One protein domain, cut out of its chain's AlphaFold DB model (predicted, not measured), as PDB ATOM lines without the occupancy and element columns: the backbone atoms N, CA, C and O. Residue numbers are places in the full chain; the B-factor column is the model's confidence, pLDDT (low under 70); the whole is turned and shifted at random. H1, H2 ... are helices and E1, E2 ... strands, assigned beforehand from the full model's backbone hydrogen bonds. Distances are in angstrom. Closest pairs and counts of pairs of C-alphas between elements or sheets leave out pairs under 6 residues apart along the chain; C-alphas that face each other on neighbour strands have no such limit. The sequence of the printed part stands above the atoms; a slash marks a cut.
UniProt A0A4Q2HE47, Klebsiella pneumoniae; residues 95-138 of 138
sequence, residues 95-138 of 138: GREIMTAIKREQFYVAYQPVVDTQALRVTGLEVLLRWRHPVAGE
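AT A GLANCE: This is residues 95 to 138 of the 138 residues of a protein of Klebsiella pneumoniae (UniProt A0A4Q2HE47). The picture is a long, narrow ribbon of two antiparallel strands, E1 and E2, joined at the far end by the loop of residues 116 to 121, with a short helix, H1, set crosswise at the other end. Residues 132 to 138 make a hooked tail at the same end as H1. The printed part has 44 residues, with one named helix and two named strands in the order H1, E1, E2; the sheet has the order E1 - E2, antiparallel, and the class is mixed, helices and strands. The whole is extended, a rod with a radius of gyration of the C-alphas of 15.2 A and spans of 46 by 16 by 14 A.

IN THESE COORDINATES: Begin at C-alpha 95, at (-19.140, -29.779, 25.538), where H1 starts; it covers residues 95 to 103 and measures 12.3 A from first to last C-alpha. After it, find C-alpha 107 at (-20.277, -28.096, 11.246), the start of E1, residues 107 to 115, which runs 25.4 A to C-alpha 115. E2, residues 122 to 131, is the longest strand by residues and runs 25.6 A, ending at C-alpha 131, at (-24.411, -29.677, 12.334).

HOW THE PARTS SIT: Look first at E1 and E2, a hairpin whose directions stand at 157 degrees, antiparallel. Of the C-alphas that face each other, those of Phe 107 and Trp 131 are 4.6 A apart, and those of Val 115 and Val 122 are 4.5 A apart. Between the strands you will find N 110 and O 128 within hydrogen-bond range at 2.8 A, and N 126 and O 112 at 2.9 A. Then turn to H1, in which every O i to N i+4 pair is within hydrogen-bond range. The closest C-alphas of H1 and E1 are those of Ala 101 and Phe 107, 6.9 A apart, while the centres of the two elements are 22.1 A apart. H1 and E2 are only just apart, with their closest C-alphas at 8.1 A.

THE WHOLE: For the full length, go from C-alpha 96 to C-alpha 118: the C-alphas of Arg 96 and Gln 118 are the two farthest apart, at 46.2 A. The printed part has no cut and ends at Glu 138, the chain's last residue. The link from H1 to E1 is tight, with 3 residues, the link from E1 to E2 is short, with 6 residues, and no link is long. The mean pLDDT of the printed part is 79.4; confidence is low, under 70, at residue 95, residue 134 and residues 136 to 138.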
ATOM      1  N   GLY A  95     -20.387 -30.474  25.870       68.19
ATOM      2  CA  GLY A  95     -19.140 -29.779  25.538       68.19
ATOM      3  C   GLY A  95     -18.074 -30.677  24.894       68.19
ATOM      4  O   GLY A  95     -17.346 -30.224  24.011       68.19
ATOM      5  N   ARG A  96     -17.992 -31.965  25.274       71.38
ATOM      6  CA  ARG A  96     -17.086 -32.915  24.601       71.38
ATOM      7  C   ARG A  96     -17.589 -33.271  23.210       71.38
ATOM      8  O   ARG A  96     -16.765 -33.411  22.310       71.38
ATOM      9  N   GLU A  97     -18.897 -33.407  23.029       71.50
ATOM     10  CA  GLU A  97     -19.490 -33.706  21.725       71.50
ATOM     11  C   GLU A  97     -19.314 -32.541  20.753       71.50
ATOM     12  O   GLU A  97     -18.795 -32.760  19.665       71.50
ATOM     13  N   ILE A  98     -19.594 -31.302  21.173       74.38
ATOM     14  CA  ILE A  98     -19.400 -30.095  20.352       74.38
ATOM     15  C   ILE A  98     -17.927 -29.941  19.959       74.38
ATOM     16  O   ILE A  98     -17.611 -29.746  18.789       74.38
ATOM     17  N   MET A  99     -16.995 -30.093  20.905       76.75
ATOM     18  CA  MET A  99     -15.565 -29.985  20.599       76.75
ATOM     19  C   MET A  99     -15.076 -31.115  19.680       76.75
ATOM     20  O   MET A  99     -14.212 -30.899  18.829       76.75
ATOM     21  N   THR A 100     -15.641 -32.318  19.814       76.31
ATOM     22  CA  THR A 100     -15.360 -33.435  18.900       76.31
ATOM     23  C   THR A 100     -15.950 -33.175  17.514       76.31
ATOM     24  O   THR A 100     -15.293 -33.470  16.520       76.31
ATOM     25  N   ALA A 101     -17.142 -32.586  17.436       75.44
ATOM     26  CA  ALA A 101     -17.809 -32.214  16.195       75.44
ATOM     27  C   ALA A 101     -17.059 -31.107  15.441       75.44
ATOM     28  O   ALA A 101     -16.878 -31.224  14.232       75.44
ATOM     29  N   ILE A 102     -16.529 -30.098  16.148       78.56
ATOM     30  CA  ILE A 102     -15.639 -29.076  15.568       78.56
ATOM     31  C   ILE A 102     -14.367 -29.732  15.015       78.56
ATOM     32  O   ILE A 102     -14.021 -29.516  13.859       78.56
ATOM     33  N   LYS A 103     -13.694 -30.589  15.800       79.12
ATOM     34  CA  LYS A 103     -12.475 -31.296  15.352       79.12
ATOM     35  C   LYS A 103     -12.698 -32.230  14.159       79.12
ATOM     36  O   LYS A 103     -11.741 -32.556  13.471       79.12
ATOM     37  N   ARG A 104     -13.925 -32.713  13.962       80.00
ATOM     38  CA  ARG A 104     -14.307 -33.626  12.873       80.00
ATOM     39  C   ARG A 104     -14.991 -32.911  11.705       80.00
ATOM     40  O   ARG A 104     -15.590 -33.595  10.882       80.00
ATOM     41  N   GLU A 105     -14.947 -31.576  11.663       78.38
ATOM     42  CA  GLU A 105     -15.550 -30.756  10.600       78.38
ATOM     43  C   GLU A 105     -17.031 -31.098  10.344       78.38
ATOM     44  O   GLU A 105     -17.520 -31.122   9.219       78.38
ATOM     45  N   GLN A 106     -17.771 -31.404  11.412       80.12
ATOM     46  CA  GLN A 106     -19.189 -31.768  11.319       80.12
ATOM     47  C   GLN A 106     -20.110 -30.549  11.220       80.12
ATOM     48  O   GLN A 106     -21.297 -30.703  10.930       80.12
ATOM     49  N   PHE A 107     -19.578 -29.352  11.467       83.62
ATOM     50  CA  PHE A 107     -20.277 -28.096  11.246       83.62
ATOM     51  C   PHE A 107     -19.974 -27.591   9.841       83.62
ATOM     52  O   PHE A 107     -18.813 -27.375   9.500       83.62
ATOM     53  N   TYR A 108     -21.015 -27.392   9.041       84.62
ATOM     54  CA  TYR A 108     -20.900 -26.836   7.700       84.62
ATOM     55  C   TYR A 108     -21.784 -25.604   7.557       84.62
ATOM     56  O   TYR A 108     -22.749 -25.398   8.298       84.62
ATOM     57  N   VAL A 109     -21.420 -24.765   6.597       87.31
ATOM     58  CA  VAL A 109     -22.130 -23.529   6.300       87.31
ATOM     59  C   VAL A 109     -23.123 -23.794   5.173       87.31
ATOM     60  O   VAL A 109     -22.738 -24.234   4.092       87.31
ATOM     61  N   ALA A 110     -24.400 -23.532   5.433       87.69
ATOM     62  CA  ALA A 110     -25.472 -23.563   4.453       87.69
ATOM     63  C   ALA A 110     -25.874 -22.132   4.085       87.69
ATOM     64  O   ALA A 110     -25.905 -21.244   4.938       87.69
ATOM     65  N   TYR A 111     -26.205 -21.919   2.814       88.94
ATOM     66  CA  TYR A 111     -26.588 -20.613   2.295       88.94
ATOM     67  C   TYR A 111     -28.053 -20.630   1.884       88.94
ATOM     68  O   TYR A 111     -28.448 -21.422   1.028       88.94
ATOM     69  N   GLN A 112     -28.850 -19.751   2.486       91.44
ATOM     70  CA  GLN A 112     -30.264 -19.607   2.168       91.44
ATOM     71  C   GLN A 112     -30.504 -18.241   1.505       91.44
ATOM     72  O   GLN A 112     -30.196 -17.211   2.105       91.44
ATOM     73  N   PRO A 113     -31.015 -18.195   0.261       85.44
ATOM     74  CA  PRO A 113     -31.297 -16.931  -0.404       85.44
ATOM     75  C   PRO A 113     -32.547 -16.278   0.189       85.44
ATOM     76  O   PRO A 113     -33.579 -16.929   0.359       85.44
ATOM     77  N   VAL A 114     -32.461 -14.976   0.452       82.31
ATOM     78  CA  VAL A 114     -33.609 -14.155   0.845       82.31
ATOM     79  C   VAL A 114     -34.122 -13.451  -0.406       82.31
ATOM     80  O   VAL A 114     -33.380 -12.732  -1.082       82.31
ATOM     81  N   VAL A 115     -35.382 -13.715  -0.745       84.69
ATOM     82  CA  VAL A 115     -36.045 -13.169  -1.933       84.69
ATOM     83  C   VAL A 115     -37.038 -12.087  -1.535       84.69
ATOM     84  O   VAL A 115     -37.845 -12.273  -0.625       84.69
ATOM     85  N   ASP A 116     -36.987 -10.956  -2.236       81.31
ATOM     86  CA  ASP A 116     -38.007  -9.917  -2.132       81.31
ATOM     87  C   ASP A 116     -39.294 -10.396  -2.824       81.31
ATOM     88  O   ASP A 116     -39.276 -10.789  -3.993       81.31
ATOM     89  N   THR A 117     -40.417 -10.378  -2.104       79.75
ATOM     90  CA  THR A 117     -41.714 -10.880  -2.574       79.75
ATOM     91  C   THR A 117     -42.351  -9.996  -3.642       79.75
ATOM     92  O   THR A 117     -43.173 -10.491  -4.413       79.75
ATOM     93  N   GLN A 118     -41.975  -8.715  -3.726       78.69
ATOM     94  CA  GLN A 118     -42.521  -7.785  -4.720       78.69
ATOM     95  C   GLN A 118     -41.714  -7.787  -6.019       78.69
ATOM     96  O   GLN A 118     -42.289  -7.779  -7.107       78.69
ATOM     97  N   ALA A 119     -40.382  -7.815  -5.919       77.12
ATOM     98  CA  ALA A 119     -39.490  -7.775  -7.076       77.12
ATOM     99  C   ALA A 119     -39.071  -9.166  -7.586       77.12
ATOM    100  O   ALA A 119     -38.474  -9.256  -8.661       77.12
ATOM    101  N   LEU A 120     -39.347 -10.237  -6.825       76.00
ATOM    102  CA  LEU A 120     -38.961 -11.626  -7.122       76.00
ATOM    103  C   LEU A 120     -37.457 -11.782  -7.416       76.00
ATOM    104  O   LEU A 120     -37.021 -12.652  -8.170       76.00
ATOM    105  N   ARG A 121     -36.647 -10.906  -6.812       80.00
ATOM    106  CA  ARG A 121     -35.190 -10.863  -6.944       80.00
ATOM    107  C   ARG A 121     -34.543 -11.279  -5.633       80.00
ATOM    108  O   ARG A 121     -35.035 -10.955  -4.554       80.00
ATOM    109  N   VAL A 122     -33.420 -11.984  -5.746       79.00
ATOM    110  CA  VAL A 122     -32.567 -12.312  -4.600       79.00
ATOM    111  C   VAL A 122     -31.942 -11.011  -4.100       79.00
ATOM    112  O   VAL A 122     -31.154 -10.389  -4.812       79.00
ATOM    113  N   THR A 123     -32.334 -10.578  -2.905       81.12
ATOM    114  CA  THR A 123     -31.887  -9.323  -2.278       81.12
ATOM    115  C   THR A 123     -30.798  -9.551  -1.236       81.12
ATOM    116  O   THR A 123     -30.076  -8.615  -0.899       81.12
ATOM    117  N   GLY A 124     -30.623 -10.786  -0.765       83.94
ATOM    118  CA  GLY A 124     -29.584 -11.130   0.195       83.94
ATOM    119  C   GLY A 124     -29.355 -12.630   0.333       83.94
ATOM    120  O   GLY A 124     -30.050 -13.454  -0.266       83.94
ATOM    121  N   LEU A 125     -28.356 -12.970   1.142       86.75
ATOM    122  CA  LEU A 125     -27.977 -14.339   1.463       86.75
ATOM    123  C   LEU A 125     -27.831 -14.463   2.979       86.75
ATOM    124  O   LEU A 125     -27.035 -13.740   3.580       86.75
ATOM    125  N   GLU A 126     -28.569 -15.385   3.583       89.69
ATOM    126  CA  GLU A 126     -28.379 -15.762   4.978       89.69
ATOM    127  C   GLU A 126     -27.422 -16.944   5.074       89.69
ATOM    128  O   GLU A 126     -27.508 -17.924   4.328       89.69
ATOM    129  N   VAL A 127     -26.483 -16.826   6.009       89.19
ATOM    130  CA  VAL A 127     -25.470 -17.838   6.289       89.19
ATOM    131  C   VAL A 127     -25.891 -18.578   7.552       89.19
ATOM    132  O   VAL A 127     -25.954 -17.987   8.629       89.19
ATOM    133  N   LEU A 128     -26.179 -19.871   7.427       89.25
ATOM    134  CA  LEU A 128     -26.633 -20.724   8.523       89.25
ATOM    135  C   LEU A 128     -25.576 -21.780   8.833       89.25
ATOM    136  O   LEU A 128     -25.082 -22.461   7.937       89.25
ATOM    137  N   LEU A 129     -25.255 -21.960  10.112       86.31
ATOM    138  CA  LEU A 129     -24.392 -23.050  10.557       86.31
ATOM    139  C   LEU A 129     -25.249 -24.291  10.832       86.31
ATOM    140  O   LEU A 129     -26.162 -24.247  11.656       86.31
ATOM    141  N   ARG A 130     -24.958 -25.398  10.147       85.81
ATOM    142  CA  ARG A 130     -25.650 -26.685  10.300       85.81
ATOM    143  C   ARG A 130     -24.689 -27.718  10.877       85.81
ATOM    144  O   ARG A 130     -23.508 -27.730  10.532       85.81
ATOM    145  N   TRP A 131     -25.188 -28.580  11.758       83.94
ATOM    146  CA  TRP A 131     -24.411 -29.677  12.334       83.94
ATOM    147  C   TRP A 131     -24.869 -30.999  11.731       83.94
ATOM    148  O   TRP A 131     -25.992 -31.425  11.959       83.94
ATOM    149  N   ARG A 132     -23.977 -31.677  11.010       77.88
ATOM    150  CA  ARG A 132     -24.206 -33.042  10.539       77.88
ATOM    151  C   ARG A 132     -23.800 -34.043  11.622       77.88
ATOM    152  O   ARG A 132     -22.621 -34.396  11.741       77.88
ATOM    153  N   HIS A 133     -24.759 -34.488  12.433       74.94
ATOM    154  CA  HIS A 133     -24.493 -35.397  13.544       74.94
ATOM    155  C   HIS A 133     -24.334 -36.849  13.045       74.94
ATOM    156  O   HIS A 133     -25.223 -37.366  12.368       74.94
ATOM    157  N   PRO A 134     -23.257 -37.573  13.412       68.25
ATOM    158  CA  PRO A 134     -22.942 -38.890  12.840       68.25
ATOM    159  C   PRO A 134     -23.959 -39.991  13.177       68.25
ATOM    160  O   PRO A 134     -23.985 -41.013  12.502       68.25
ATOM    161  N   VAL A 135     -24.771 -39.802  14.223       72.50
ATOM    162  CA  VAL A 135     -25.768 -40.789  14.685       72.50
ATOM    163  C   VAL A 135     -27.206 -40.271  14.555       72.50
ATOM    164  O   VAL A 135     -28.132 -41.070  14.522       72.50
ATOM    165  N   ALA A 136     -27.405 -38.950  14.480       67.56
ATOM    166  CA  ALA A 136     -28.739 -38.334  14.515       67.56
ATOM    167  C   ALA A 136     -29.170 -37.741  13.163       67.56
ATOM    168  O   ALA A 136     -30.342 -37.425  13.009       67.56
ATOM    169  N   GLY A 137     -28.261 -37.656  12.182       60.69
ATOM    170  CA  GLY A 137     -28.546 -37.052  10.881       60.69
ATOM    171  C   GLY A 137     -28.335 -35.536  10.871       60.69
ATOM    172  O   GLY A 137     -27.597 -35.005  11.708       60.69
ATOM    173  N   GLU A 138     -28.928 -34.878   9.874       57.53
ATOM    174  CA  GLU A 138     -29.008 -33.410   9.737       57.53
ATOM    175  C   GLU A 138     -30.209 -32.827  10.492       57.53
ATOM    176  O   GLU A 138     -31.254 -33.515  10.556       57.53
TER     177      GLU A 138